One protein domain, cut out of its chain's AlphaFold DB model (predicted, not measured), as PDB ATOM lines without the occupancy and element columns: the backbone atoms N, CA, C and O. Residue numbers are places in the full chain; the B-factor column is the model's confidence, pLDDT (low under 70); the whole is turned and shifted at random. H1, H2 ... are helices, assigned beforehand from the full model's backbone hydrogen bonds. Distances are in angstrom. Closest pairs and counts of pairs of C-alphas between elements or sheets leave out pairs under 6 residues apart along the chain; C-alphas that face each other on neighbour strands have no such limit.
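Overview. This is residues 16 to 123 of the 780 residues of an uncharacterized protein of Blastomyces dermatitidis ATCC 26199 (UniProt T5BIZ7). With little regular structure, the domain is two helices, H2 and H3, side by side amid long loops, with short H1 at their first ends and short H4 crosswise near H2. The 108 printed residues include four named helices, H1 to H4, and no named strand; the class is all helix, with 37 residues in named elements. It is compact, radius of gyration of the C-alphas 13.5 A, spanning 44 by 30 by 29 A.

Arrangement. H1, residues 34 to 38, touches residues 43 to 47 alone of H2, residues 43 to 54, only at the corner; the closest C-alphas, of Tyr 37 and Leu 47, are 6.2 A apart. H1 only just touches H3, residues 67 to 80, with 3 pairs of C-alphas within 8 A, on residues 67 to 71 alone; the closest are Leu 34 and Phe 71, C-alphas 6.5 A apart. H2 touches H3, the same way at a shallow tilt of 32 degrees; the closest C-alphas, of Phe 51 and Leu 74, are 6.7 A apart. H4, residues 89 to 94, is close but not clearly touching H2, about perpendicular at 81 degrees; the closest C-alphas, of Leu 50 and Glu 93, are 7.1 A apart. Each O i to N i+4 pair is within hydrogen-bond range in H1, H3 and H4, and 7 of 8 in H2.

Along the chain. H1 begins at C-alpha 34, (344.226, 320.455, 322.347), and H4 ends at C-alpha 94, (333.176, 325.788, 333.904). From first to last C-alpha, H1 measures 6.3 A, H2 17.4 A, H3 20.0 A and H4 8.6 A.

Size, cuts and confidence. The C-alphas of Ser 39 and Asn 123 are the farthest apart, 44.9 A. The printed part has no cut, and the link from H2 to H3 is long. The pLDDT is under 70 at residues 40 to 41, 43, 62 to 65 and 122 to 123.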
ATOM      1  N   LYS A  16     356.719 331.776 337.645       93.50
ATOM      2  CA  LYS A  16     357.288 331.307 336.368       93.50
ATOM      3  C   LYS A  16     357.035 329.814 336.155       93.50
ATOM      4  O   LYS A  16     357.856 328.972 336.513       93.50
ATOM      5  N   ILE A  17     355.903 329.479 335.542       93.88
ATOM      6  CA  ILE A  17     355.483 328.084 335.306       93.88
ATOM      7  C   ILE A  17     356.423 327.322 334.358       93.88
ATOM      8  O   ILE A  17     356.532 326.095 334.432       93.88
ATOM      9  N   ASP A  18     357.166 328.036 333.513       91.81
ATOM     10  CA  ASP A  18     358.155 327.450 332.605       91.81
ATOM     11  C   ASP A  18     359.328 326.780 333.330       91.81
ATOM     12  O   ASP A  18     359.915 325.843 332.790       91.81
ATOM     13  N   HIS A  19     359.621 327.181 334.572       90.94
ATOM     14  CA  HIS A  19     360.661 326.549 335.388       90.94
ATOM     15  C   HIS A  19     360.277 325.135 335.852       90.94
ATOM     16  O   HIS A  19     361.150 324.349 336.225       90.94
ATOM     17  N   LEU A  20     358.986 324.789 335.831       92.06
ATOM     18  CA  LEU A  20     358.534 323.453 336.193       92.06
ATOM     19  C   LEU A  20     358.757 322.469 335.038       92.06
ATOM     20  O   LEU A  20     358.427 322.744 333.875       92.06
ATOM     21  N   LYS A  21     359.259 321.274 335.380       94.69
ATOM     22  CA  LYS A  21     359.391 320.158 334.432       94.69
ATOM     23  C   LYS A  21     358.018 319.808 333.863       94.69
ATOM     24  O   LYS A  21     357.050 319.725 334.612       94.69
ATOM     25  N   GLY A  22     357.920 319.601 332.552       89.56
ATOM     26  CA  GLY A  22     356.663 319.172 331.936       89.56
ATOM     27  C   GLY A  22     356.218 317.793 332.448       89.56
ATOM     28  O   GLY A  22     357.077 316.977 332.791       89.56
ATOM     29  N   PRO A  23     354.903 317.517 332.506       93.50
ATOM     30  CA  PRO A  23     354.418 316.165 332.752       93.50
ATOM     31  C   PRO A  23     354.858 315.222 331.628       93.50
ATOM     32  O   PRO A  23     355.161 315.665 330.520       93.50
ATOM     33  N   GLY A  24     354.872 313.916 331.913       91.94
ATOM     34  CA  GLY A  24     355.302 312.900 330.944       91.94
ATOM     35  C   GLY A  24     354.478 312.889 329.652       91.94
ATOM     36  O   GLY A  24     355.018 312.573 328.598       91.94
ATOM     37  N   ASP A  25     353.205 313.286 329.726       93.25
ATOM     38  CA  ASP A  25     352.340 313.506 328.568       93.25
ATOM     39  C   ASP A  25     351.739 314.924 328.629       93.25
ATOM     40  O   ASP A  25     350.747 315.145 329.327       93.25
ATOM     41  N   PRO A  26     352.335 315.910 327.937       93.31
ATOM     42  CA  PRO A  26     351.807 317.268 327.881       93.31
ATOM     43  C   PRO A  26     350.669 317.430 326.859       93.31
ATOM     44  O   PRO A  26     350.179 318.543 326.682       93.31
ATOM     45  N   THR A  27     350.268 316.359 326.162       95.88
ATOM     46  CA  THR A  27     349.286 316.417 325.064       95.88
ATOM     47  C   THR A  27     347.845 316.221 325.527       95.88
ATOM     48  O   THR A  27     346.918 316.412 324.738       95.88
ATOM     49  N   LYS A  28     347.639 315.873 326.806       96.62
ATOM     50  CA  LYS A  28     346.318 315.578 327.369       96.62
ATOM     51  C   LYS A  28     346.043 316.318 328.672       96.62
ATOM     52  O   LYS A  28     346.866 316.344 329.582       96.62
ATOM     53  N   LEU A  29     344.817 316.820 328.787       96.75
ATOM     54  CA  LEU A  29     344.234 317.388 329.996       96.75
ATOM     55  C   LEU A  29     342.850 316.766 330.199       96.75
ATOM     56  O   LEU A  29     342.004 316.879 329.324       96.75
ATOM     57  N   TYR A  30     342.616 316.054 331.308       96.44
ATOM     58  CA  TYR A  30     341.359 315.315 331.548       96.44
ATOM     59  C   TYR A  30     340.927 314.405 330.379       96.44
ATOM     60  O   TYR A  30     339.768 314.403 329.966       96.44
ATOM     61  N   ASN A  31     341.874 313.636 329.826       95.75
ATOM     62  CA  ASN A  31     341.684 312.772 328.648       95.75
ATOM     63  C   ASN A  31     341.256 313.499 327.362       95.75
ATOM     64  O   ASN A  31     340.887 312.838 326.394       95.75
ATOM     65  N   LYS A  32     341.341 314.830 327.337       96.12
ATOM     66  CA  LYS A  32     341.091 315.673 326.172       96.12
ATOM     67  C   LYS A  32     342.401 316.228 325.627       96.12
ATOM     68  O   LYS A  32     343.311 316.561 326.387       96.12
ATOM     69  N   THR A  33     342.496 316.293 324.313       96.19
ATOM     70  CA  THR A  33     343.606 316.869 323.551       96.19
ATOM     71  C   THR A  33     343.377 318.360 323.313       96.19
ATOM     72  O   THR A  33     342.293 318.874 323.580       96.19
ATOM     73  N   LEU A  34     344.377 319.060 322.774       95.69
ATOM     74  CA  LEU A  34     344.226 320.455 322.347       95.69
ATOM     75  C   LEU A  34     343.005 320.646 321.426       95.69
ATOM     76  O   LEU A  34     342.230 321.579 321.627       95.69
ATOM     77  N   GLU A  35     342.804 319.728 320.477       93.88
ATOM     78  CA  GLU A  35     341.700 319.748 319.508       93.88
ATOM     79  C   GLU A  35     340.326 319.736 320.190       93.88
ATOM     80  O   GLU A  35     339.392 320.398 319.747       93.88
ATOM     81  N   ASP A  36     340.183 319.053 321.324       93.25
ATOM     82  CA  ASP A  36     338.920 319.016 322.067       93.25
ATOM     83  C   ASP A  36     338.572 320.371 322.709       93.25
ATOM     84  O   ASP A  36     337.396 320.680 322.926       93.25
ATOM     85  N   TYR A  37     339.583 321.192 323.010       90.81
ATOM     86  CA  TYR A  37     339.400 322.535 323.564       90.81
ATOM     87  C   TYR A  37     339.252 323.609 322.482       90.81
ATOM     88  O   TYR A  37     338.654 324.649 322.767       90.81
ATOM     89  N   THR A  38     339.723 323.333 321.262       90.00
ATOM     90  CA  THR A  38     339.690 324.244 320.108       90.00
ATOM     91  C   THR A  38     338.605 323.897 319.071       90.00
ATOM     92  O   THR A  38     338.224 324.744 318.281       90.00
ATOM     93  N   SER A  39     338.007 322.705 319.069       77.12
ATOM     94  CA  SER A  39     337.086 322.232 318.005       77.12
ATOM     95  C   SER A  39     335.691 322.884 317.941       77.12
ATOM     96  O   SER A  39     334.878 322.523 317.088       77.12
ATOM     97  N   LYS A  40     335.371 323.847 318.810       66.62
ATOM     98  CA  LYS A  40     334.079 324.565 318.787       66.62
ATOM     99  C   LYS A  40     334.200 325.873 318.006       66.62
ATOM    100  O   LYS A  40     335.287 326.414 317.895       66.62
ATOM    101  N   ALA A  41     333.077 326.392 317.498       68.56
ATOM    102  CA  ALA A  41     332.974 327.521 316.552       68.56
ATOM    103  C   ALA A  41     333.785 328.806 316.874       68.56
ATOM    104  O   ALA A  41     333.977 329.615 315.971       68.56
ATOM    105  N   SER A  42     334.294 328.958 318.102       71.75
ATOM    106  CA  SER A  42     335.308 329.947 318.494       71.75
ATOM    107  C   SER A  42     336.450 329.263 319.277       71.75
ATOM    108  O   SER A  42     336.427 329.248 320.512       71.75
ATOM    109  N   PRO A  43     337.434 328.662 318.579       65.19
ATOM    110  CA  PRO A  43     338.488 327.816 319.155       65.19
ATOM    111  C   PRO A  43     339.325 328.478 320.252       65.19
ATOM    112  O   PRO A  43     339.537 327.908 321.323       65.19
ATOM    113  N   SER A  44     339.762 329.710 319.994       78.94
ATOM    114  CA  SER A  44     340.654 330.462 320.874       78.94
ATOM    115  C   SER A  44     339.937 330.966 322.126       78.94
ATOM    116  O   SER A  44     340.534 331.027 323.195       78.94
ATOM    117  N   GLU A  45     338.636 331.259 322.042       87.75
ATOM    118  CA  GLU A  45     337.890 331.880 323.143       87.75
ATOM    119  C   GLU A  45     337.762 330.965 324.363       87.75
ATOM    120  O   GLU A  45     337.867 331.421 325.503       87.75
ATOM    121  N   ASN A  46     337.532 329.665 324.153       90.94
ATOM    122  CA  ASN A  46     337.369 328.734 325.269       90.94
ATOM    123  C   ASN A  46     338.703 328.484 325.985       90.94
ATOM    124  O   ASN A  46     338.766 328.510 327.215       90.94
ATOM    125  N   LEU A  47     339.772 328.278 325.216       93.38
ATOM    126  CA  LEU A  47     341.104 328.053 325.763       93.38
ATOM    127  C   LEU A  47     341.645 329.313 326.455       93.38
ATOM    128  O   LEU A  47     342.156 329.229 327.571       93.38
ATOM    129  N   GLU A  48     341.448 330.488 325.854       92.06
ATOM    130  CA  GLU A  48     341.800 331.777 326.448       92.06
ATOM    131  C   GLU A  48     341.007 332.039 327.732       92.06
ATOM    132  O   GLU A  48     341.575 332.489 328.726       92.06
ATOM    133  N   LYS A  49     339.714 331.697 327.771       94.12
ATOM    134  CA  LYS A  49     338.899 331.793 328.989       94.12
ATOM    135  C   LYS A  49     339.450 330.909 330.110       94.12
ATOM    136  O   LYS A  49     339.582 331.383 331.241       94.12
ATOM    137  N   LEU A  50     339.773 329.650 329.809       95.69
ATOM    138  CA  LEU A  50     340.375 328.731 330.779       95.69
ATOM    139  C   LEU A  50     341.714 329.269 331.276       95.69
ATOM    140  O   LEU A  50     341.964 329.281 332.479       95.69
ATOM    141  N   PHE A  51     342.548 329.774 330.372       95.31
ATOM    142  CA  PHE A  51     343.847 330.332 330.718       95.31
ATOM    143  C   PHE A  51     343.754 331.632 331.511       95.31
ATOM    144  O   PHE A  51     344.501 331.825 332.462       95.31
ATOM    145  N   LYS A  52     342.792 332.501 331.208       94.44
ATOM    146  CA  LYS A  52     342.536 333.715 331.987       94.44
ATOM    147  C   LYS A  52     342.153 333.398 333.433       94.44
ATOM    148  O   LYS A  52     342.504 334.160 334.330       94.44
ATOM    149  N   HIS A  53     341.441 332.292 333.655       96.56
ATOM    150  CA  HIS A  53     341.061 331.826 334.989       96.56
ATOM    151  C   HIS A  53     342.204 331.086 335.689       96.56
ATOM    152  O   HIS A  53     342.671 331.527 336.733       96.56
ATOM    153  N   TYR A  54     342.690 329.988 335.104       96.94
ATOM    154  CA  TYR A  54     343.685 329.106 335.724       96.94
ATOM    155  C   TYR A  54     345.123 329.625 335.639       96.94
ATOM    156  O   TYR A  54     345.926 329.327 336.516       96.94
ATOM    157  N   GLY A  55     345.439 330.437 334.630       95.75
ATOM    158  CA  GLY A  55     346.719 331.133 334.466       95.75
ATOM    159  C   GLY A  55     346.841 332.416 335.298       95.75
ATOM    160  O   GLY A  55     347.835 333.136 335.186       95.75
ATOM    161  N   TRP A  56     345.860 332.719 336.154       96.50
ATOM    162  CA  TRP A  56     345.928 333.853 337.070       96.50
ATOM    163  C   TRP A  56     347.115 333.715 338.041       96.50
ATOM    164  O   TRP A  56     347.279 332.691 338.698       96.50
ATOM    165  N   GLY A  57     347.960 334.746 338.123       94.38
ATOM    166  CA  GLY A  57     349.163 334.744 338.967       94.38
ATOM    167  C   GLY A  57     350.387 334.030 338.398       94.38
ATOM    168  O   GLY A  57     351.405 333.951 339.082       94.38
ATOM    169  N   PHE A  58     350.329 333.556 337.151       95.12
ATOM    170  CA  PHE A  58     351.453 332.917 336.468       95.12
ATOM    171  C   PHE A  58     352.147 333.869 335.487       95.12
ATOM    172  O   PHE A  58     351.502 334.652 334.787       95.12
ATOM    173  N   GLU A  59     353.478 333.816 335.463       92.69
ATOM    174  CA  GLU A  59     354.326 334.459 334.463       92.69
ATOM    175  C   GLU A  59     354.589 333.443 333.358       92.69
ATOM    176  O   GLU A  59     354.945 332.294 333.633       92.69
ATOM    177  N   TYR A  60     354.406 333.872 332.116       86.75
ATOM    178  CA  TYR A  60     354.580 333.040 330.939       86.75
ATOM    179  C   TYR A  60     355.239 333.865 329.839       86.75
ATOM    180  O   TYR A  60     354.869 335.016 329.598       86.75
ATOM    181  N   SER A  61     356.219 333.271 329.163       78.38
ATOM    182  CA  SER A  61     356.919 333.908 328.045       78.38
ATOM    183  C   SER A  61     356.200 333.587 326.736       78.38
ATOM    184  O   SER A  61     356.714 332.859 325.891       78.38
ATOM    185  N   LEU A  62     354.973 334.083 326.566       68.62
ATOM    186  CA  LEU A  62     354.250 333.908 325.305       68.62
ATOM    187  C   LEU A  62     354.708 334.985 324.322       68.62
ATOM    188  O   LEU A  62     354.137 336.069 324.259       68.62
ATOM    189  N   ALA A  63     355.751 334.680 323.550       57.38
ATOM    190  CA  ALA A  63     356.135 335.521 322.418       57.38
ATOM    191  C   ALA A  63     355.040 335.548 321.334       57.38
ATOM    192  O   ALA A  63     354.988 336.499 320.559       57.38
ATOM    193  N   GLN A  64     354.157 334.538 321.288       54.09
ATOM    194  CA  GLN A  64     353.008 334.434 320.382       54.09
ATOM    195  C   GLN A  64     351.898 333.619 321.077       54.09
ATOM    196  O   GLN A  64     352.193 332.648 321.773       54.09
ATOM    197  N   HIS A  65     350.634 334.032 320.938       63.03
ATOM    198  CA  HIS A  65     349.440 333.369 321.490       63.03
ATOM    199  C   HIS A  65     349.147 332.032 320.783       63.03
ATOM    200  O   HIS A  65     348.106 331.865 320.158       63.03
ATOM    201  N   GLU A  66     350.078 331.084 320.823       87.00
ATOM    202  CA  GLU A  66     349.841 329.753 320.275       87.00
ATOM    203  C   GLU A  66     348.989 328.950 321.259       87.00
ATOM    204  O   GLU A  66     349.392 328.718 322.405       87.00
ATOM    205  N   ASP A  67     347.818 328.498 320.804       90.94
ATOM    206  CA  ASP A  67     346.905 327.655 321.581       90.94
ATOM    207  C   ASP A  67     347.637 326.446 322.193       90.94
ATOM    208  O   ASP A  67     347.402 326.063 323.337       90.94
ATOM    209  N   GLU A  68     348.622 325.889 321.490       92.19
ATOM    210  CA  GLU A  68     349.438 324.787 321.995       92.19
ATOM    211  C   GLU A  68     350.325 325.177 323.191       92.19
ATOM    212  O   GLU A  68     350.514 324.391 324.124       92.19
ATOM    213  N   ALA A  69     350.869 326.395 323.217       91.56
ATOM    214  CA  ALA A  69     351.621 326.882 324.369       91.56
ATOM    215  C   ALA A  69     350.692 327.094 325.572       91.56
ATOM    216  O   ALA A  69     351.004 326.626 326.670       91.56
ATOM    217  N   VAL A  70     349.532 327.718 325.352       93.69
ATOM    218  CA  VAL A  70     348.504 327.934 326.382       93.69
ATOM    219  C   VAL A  70     348.025 326.604 326.969       93.69
ATOM    220  O   VAL A  70     347.986 326.430 328.190       93.69
ATOM    221  N   PHE A  71     347.728 325.629 326.114       95.56
ATOM    222  CA  PHE A  71     347.297 324.300 326.527       95.56
ATOM    223  C   PHE A  71     348.372 323.577 327.344       95.56
ATOM    224  O   PHE A  71     348.082 323.079 328.432       95.56
ATOM    225  N   ARG A  72     349.640 323.605 326.905       94.62
ATOM    226  CA  ARG A  72     350.761 323.039 327.680       94.62
ATOM    227  C   ARG A  72     350.901 323.682 329.062       94.62
ATOM    228  O   ARG A  72     351.212 322.982 330.027       94.62
ATOM    229  N   HIS A  73     350.658 324.987 329.182       95.44
ATOM    230  CA  HIS A  73     350.672 325.680 330.472       95.44
ATOM    231  C   HIS A  73     349.522 325.223 331.374       95.44
ATOM    232  O   HIS A  73     349.762 324.912 332.539       95.44
ATOM    233  N   LEU A  74     348.299 325.113 330.846       96.75
ATOM    234  CA  LEU A  74     347.150 324.587 331.591       96.75
ATOM    235  C   LEU A  74     347.400 323.157 332.086       96.75
ATOM    236  O   LEU A  74     347.147 322.857 333.253       96.75
ATOM    237  N   VAL A  75     347.967 322.301 331.231       97.25
ATOM    238  CA  VAL A  75     348.358 320.931 331.585       97.25
ATOM    239  C   VAL A  75     349.375 320.930 332.730       97.25
ATOM    240  O   VAL A  75     349.187 320.215 333.713       97.25
ATOM    241  N   LYS A  76     350.424 321.765 332.652       96.75
ATOM    242  CA  LYS A  76     351.405 321.917 333.741       96.75
ATOM    243  C   LYS A  76     350.750 322.399 335.036       96.75
ATOM    244  O   LYS A  76     351.003 321.802 336.078       96.75
ATOM    245  N   ILE A  77     349.916 323.439 334.982       97.31
ATOM    246  CA  ILE A  77     349.235 323.989 336.162       97.31
ATOM    247  C   ILE A  77     348.432 322.882 336.849       97.31
ATOM    248  O   ILE A  77     348.695 322.579 338.008       97.31
ATOM    249  N   VAL A  78     347.534 322.200 336.130       97.38
ATOM    250  CA  VAL A  78     346.683 321.140 336.702       97.38
ATOM    251  C   VAL A  78     347.500 319.941 337.200       97.38
ATOM    252  O   VAL A  78     347.167 319.350 338.232       97.38
ATOM    253  N   TYR A  79     348.589 319.585 336.512       96.94
ATOM    254  CA  TYR A  79     349.494 318.517 336.945       96.94
ATOM    255  C   TYR A  79     350.147 318.828 338.299       96.94
ATOM    256  O   TYR A  79     350.165 317.964 339.177       96.94
ATOM    257  N   TYR A  80     350.627 320.061 338.489       96.94
ATOM    258  CA  TYR A  80     351.278 320.493 339.726       96.94
ATOM    259  C   TYR A  80     350.320 320.996 340.804       96.94
ATOM    260  O   TYR A  80     350.784 321.260 341.908       96.94
ATOM    261  N   MET A  81     349.016 321.118 340.545       96.56
ATOM    262  CA  MET A  81     348.040 321.368 341.609       96.56
ATOM    263  C   MET A  81     348.063 320.234 342.642       96.56
ATOM    264  O   MET A  81     348.294 319.065 342.310       96.56
ATOM    265  N   ARG A  82     347.838 320.584 343.913       90.81
ATOM    266  CA  ARG A  82     347.656 319.596 344.982       90.81
ATOM    267  C   ARG A  82     346.466 318.697 344.661       90.81
ATOM    268  O   ARG A  82     345.454 319.176 344.156       90.81
ATOM    269  N   ASP A  83     346.583 317.409 344.964       90.56
ATOM    270  CA  ASP A  83     345.577 316.426 344.548       90.56
ATOM    271  C   ASP A  83     344.203 316.683 345.203       90.56
ATOM    272  O   ASP A  83     343.179 316.436 344.573       90.56
ATOM    273  N   ASP A  84     344.174 317.262 346.409       83.31
ATOM    274  CA  ASP A  84     342.956 317.667 347.129       83.31
ATOM    275  C   ASP A  84     342.319 318.970 346.612       83.31
ATOM    276  O   ASP A  84     341.164 319.255 346.921       83.31
ATOM    277  N   LEU A  85     343.057 319.759 345.826       89.88
ATOM    278  CA  LEU A  85     342.611 321.040 345.259       89.88
ATOM    279  C   LEU A  85     342.462 320.990 343.734       89.88
ATOM    280  O   LEU A  85     342.037 321.972 343.120       89.88
ATOM    281  N   ARG A  86     342.830 319.870 343.101       94.88
ATOM    282  CA  ARG A  86     342.724 319.691 341.655       94.88
ATOM    283  C   ARG A  86     341.242 319.705 341.257       94.88
ATOM    284  O   ARG A  86     340.460 318.938 341.821       94.88
ATOM    285  N   PRO A  87     340.838 320.531 340.278       96.44
ATOM    286  CA  PRO A  87     339.442 320.604 339.884       96.44
ATOM    287  C   PRO A  87     338.976 319.285 339.261       96.44
ATOM    288  O   PRO A  87     339.762 318.551 338.650       96.44
ATOM    289  N   SER A  88     337.682 318.990 339.373       96.06
ATOM    290  CA  SER A  88     337.068 318.002 338.489       96.06
ATOM    291  C   SER A  88     337.127 318.514 337.043       96.06
ATOM    292  O   SER A  88     337.266 319.716 336.805       96.06
ATOM    293  N   GLN A  89     337.004 317.625 336.057       96.62
ATOM    294  CA  GLN A  89     336.952 318.047 334.654       96.62
ATOM    295  C   GLN A  89     335.819 319.057 334.402       96.62
ATOM    296  O   GLN A  89     336.000 320.042 333.689       96.62
ATOM    297  N   GLU A  90     334.657 318.820 335.008       95.69
ATOM    298  CA  GLU A  90     333.488 319.683 334.867       95.69
ATOM    299  C   GLU A  90     333.726 321.066 335.485       95.69
ATOM    300  O   GLU A  90     333.434 322.083 334.852       95.69
ATOM    301  N   ASP A  91     334.291 321.118 336.693       95.19
ATOM    302  CA  ASP A  91     334.580 322.390 337.354       95.19
ATOM    303  C   ASP A  91     335.683 323.172 336.641       95.19
ATOM    304  O   ASP A  91     335.604 324.404 336.569       95.19
ATOM    305  N   PHE A  92     336.663 322.457 336.073       96.81
ATOM    306  CA  PHE A  92     337.706 323.020 335.224       96.81
ATOM    307  C   PHE A  92     337.102 323.714 334.002       96.81
ATOM    308  O   PHE A  92     337.289 324.914 333.803       96.81
ATOM    309  N   GLU A  93     336.294 322.997 333.223       94.94
ATOM    310  CA  GLU A  93     335.669 323.525 332.004       94.94
ATOM    311  C   GLU A  93     334.697 324.687 332.285       94.94
ATOM    312  O   GLU A  93     334.520 325.586 331.455       94.94
ATOM    313  N   LYS A  94     334.084 324.714 333.476       95.00
ATOM    314  CA  LYS A  94     333.176 325.788 333.904       95.00
ATOM    315  C   LYS A  94     333.876 326.976 334.573       95.00
ATOM    316  O   LYS A  94     333.227 328.013 334.739       95.00
ATOM    317  N   CYS A  95     335.165 326.869 334.903       95.81
ATOM    318  CA  CYS A  95     335.904 327.843 335.719       95.81
ATOM    319  C   CYS A  95     335.239 328.082 337.092       95.81
ATOM    320  O   CYS A  95     335.101 329.221 337.550       95.81
ATOM    321  N   ASN A  96     334.761 327.004 337.721       93.88
ATOM    322  CA  ASN A  96     334.053 327.061 339.006       93.88
ATOM    323  C   ASN A  96     334.975 326.869 340.213       93.88
ATOM    324  O   ASN A  96     334.612 327.266 341.323       93.88
ATOM    325  N   SER A  97     336.146 326.271 340.003       93.00
ATOM    326  CA  SER A  97     337.129 326.041 341.061       93.00
ATOM    327  C   SER A  97     338.000 327.263 341.318       93.00
ATOM    328  O   SER A  97     338.089 328.179 340.494       93.00
ATOM    329  N   ASP A  98     338.672 327.242 342.463       94.94
ATOM    330  CA  ASP A  98     339.755 328.168 342.760       94.94
ATOM    331  C   ASP A  98     340.890 328.028 341.721       94.94
ATOM    332  O   ASP A  98     341.023 327.000 341.047       94.94
ATOM    333  N   ALA A  99     341.690 329.077 341.566       96.00
ATOM    334  CA  ALA A  99     342.847 329.094 340.677       96.00
ATOM    335  C   ALA A  99     343.981 329.933 341.265       96.00
ATOM    336  O   ALA A  99     343.746 330.808 342.092       96.00
ATOM    337  N   GLY A 100     345.205 329.693 340.808       95.56
ATOM    338  CA  GLY A 100     346.372 330.490 341.166       95.56
ATOM    339  C   GLY A 100     347.559 329.665 341.658       95.56
ATOM    340  O   GLY A 100     347.425 328.467 341.928       95.56
ATOM    341  N   PRO A 101     348.735 330.302 341.779       93.62
ATOM    342  CA  PRO A 101     349.973 329.642 342.191       93.62
ATOM    343  C   PRO A 101     349.880 328.977 343.570       93.62
ATOM    344  O   PRO A 101     350.522 327.956 343.797       93.62
ATOM    345  N   GLY A 102     349.027 329.477 344.465       89.31
ATOM    346  CA  GLY A 102     348.868 328.946 345.817       89.31
ATOM    347  C   GLY A 102     348.197 327.579 345.905       89.31
ATOM    348  O   GLY A 102     348.172 326.987 346.983       89.31
ATOM    349  N   LEU A 103     347.669 327.073 344.789       93.75
ATOM    350  CA  LEU A 103     347.085 325.735 344.690       93.75
ATOM    351  C   LEU A 103     348.094 324.683 344.220       93.75
ATOM    352  O   LEU A 103     347.780 323.489 344.223       93.75
ATOM    353  N   LEU A 104     349.287 325.111 343.797       93.38
ATOM    354  CA  LEU A 104     350.359 324.198 343.432       93.38
ATOM    355  C   LEU A 104     350.869 323.433 344.656       93.38
ATOM    356  O   LEU A 104     350.711 323.851 345.806       93.38
ATOM    357  N   ARG A 105     351.483 322.279 344.404       89.12
ATOM    358  CA  ARG A 105     352.111 321.476 345.448       89.12
ATOM    359  C   ARG A 105     353.257 322.254 346.111       89.12
ATOM    360  O   ARG A 105     353.912 323.053 345.432       89.12
ATOM    361  N   PRO A 106     353.523 322.024 347.411       78.44
ATOM    362  CA  PRO A 106     354.487 322.818 348.174       78.44
ATOM    363  C   PRO A 106     355.893 322.840 347.557       78.44
ATOM    364  O   PRO A 106     356.583 323.851 347.640       78.44
ATOM    365  N   GLU A 107     356.295 321.766 346.871       82.00
ATOM    366  CA  GLU A 107     357.624 321.641 346.257       82.00
ATOM    367  C   GLU A 107     357.840 322.633 345.105       82.00
ATOM    368  O   GLU A 107     358.977 322.896 344.717       82.00
ATOM    369  N   CYS A 108     356.766 323.223 344.568       84.75
ATOM    370  CA  CYS A 108     356.860 324.251 343.536       84.75
ATOM    371  C   CYS A 108     357.354 325.596 344.087       84.75
ATOM    372  O   CYS A 108     357.716 326.460 343.294       84.75
ATOM    373  N   SER A 109     357.360 325.798 345.415       79.94
ATOM    374  CA  SER A 109     357.714 327.079 346.054       79.94
ATOM    375  C   SER A 109     356.902 328.270 345.519       79.94
ATOM    376  O   SER A 109     357.393 329.394 345.409       79.94
ATOM    377  N   ALA A 110     355.651 328.012 345.137       85.25
ATOM    378  CA  ALA A 110     354.755 329.020 344.601       85.25
ATOM    379  C   ALA A 110     354.168 329.881 345.728       85.25
ATOM    380  O   ALA A 110     353.961 329.421 346.852       85.25
ATOM    381  N   LEU A 111     353.889 331.149 345.428       83.12
ATOM    382  CA  LEU A 111     353.244 332.040 346.387       83.12
ATOM    383  C   LEU A 111     351.829 331.538 346.695       83.12
ATOM    384  O   LEU A 111     351.139 331.123 345.765       83.12
ATOM    385  N   PRO A 112     351.359 331.610 347.955       84.12
ATOM    386  CA  PRO A 112     350.097 331.013 348.397       84.12
ATOM    387  C   PRO A 112     348.869 331.849 347.989       84.12
ATOM    388  O   PRO A 112     347.918 331.995 348.754       84.12
ATOM    389  N   PHE A 113     348.903 332.427 346.790       89.31
ATOM    390  CA  PHE A 113     347.835 333.238 346.230       89.31
ATOM    391  C   PHE A 113     346.889 332.395 345.401       89.31
ATOM    392  O   PHE A 113     347.309 331.686 344.485       89.31
ATOM    393  N   SER A 114     345.603 332.545 345.674       93.12
ATOM    394  CA  SER A 114     344.544 331.977 344.852       93.12
ATOM    395  C   SER A 114     343.435 333.000 344.615       93.12
ATOM    396  O   SER A 114     343.465 334.091 345.185       93.12
ATOM    397  N   LEU A 115     342.456 332.689 343.770       91.75
ATOM    398  CA  LEU A 115     341.297 333.559 343.568       91.75
ATOM    399  C   LEU A 115     340.503 333.728 344.867       91.75
ATOM    400  O   LEU A 115     339.993 334.819 345.128       91.75
ATOM    401  N   ASP A 116     340.434 332.679 345.691       87.19
ATOM    402  CA  ASP A 116     339.788 332.727 347.007       87.19
ATOM    403  C   ASP A 116     340.674 333.393 348.072       87.19
ATOM    404  O   ASP A 116     340.171 333.924 349.068       87.19
ATOM    405  N   HIS A 117     341.990 333.432 347.864       84.12
ATOM    406  CA  HIS A 117     342.963 334.079 348.744       84.12
ATOM    407  C   HIS A 117     343.883 335.014 347.948       84.12
ATOM    408  O   HIS A 117     345.084 334.747 347.834       84.12
ATOM    409  N   PRO A 118     343.338 336.105 347.371       87.19
ATOM    410  CA  PRO A 118     344.124 336.978 346.522       87.19
ATOM    411  C   PRO A 118     345.146 337.765 347.345       87.19
ATOM    412  O   PRO A 118     344.962 337.930 348.561       87.19
ATOM    413  N   PRO A 119     346.208 338.284 346.703       82.44
ATOM    414  CA  PRO A 119     347.121 339.194 347.370       82.44
ATOM    415  C   PRO A 119     346.370 340.375 347.983       82.44
ATOM    416  O   PRO A 119     345.441 340.902 347.359       82.44
ATOM    417  N   PRO A 120     346.717 340.796 349.214       77.38
ATOM    418  CA  PRO A 120     346.123 341.987 349.780       77.38
ATOM    419  C   PRO A 120     346.578 343.190 348.961       77.38
ATOM    420  O   PRO A 120     347.752 343.306 348.600       77.38
ATOM    421  N   ALA A 121     345.637 344.092 348.702       73.81
ATOM    422  CA  ALA A 121     345.929 345.343 348.026       73.81
ATOM    423  C   ALA A 121     346.991 346.125 348.815       73.81
ATOM    424  O   ALA A 121     346.865 346.237 350.037       73.81
ATOM    425  N   ASN A 122     348.011 346.610 348.091       64.38
ATOM    426  CA  ASN A 122     349.022 347.603 348.471       64.38
ATOM    427  C   ASN A 122     348.924 348.087 349.921       64.38
ATOM    428  O   ASN A 122     348.005 348.842 350.227       64.38
ATOM    429  N   ASN A 123     349.855 347.637 350.781       60.06
ATOM    430  CA  ASN A 123     350.479 348.453 351.839       60.06
ATOM    431  C   ASN A 123     351.511 347.708 352.704       60.06
ATOM    432  O   ASN A 123     352.244 348.381 353.415       60.06
TER     433      ASN A 123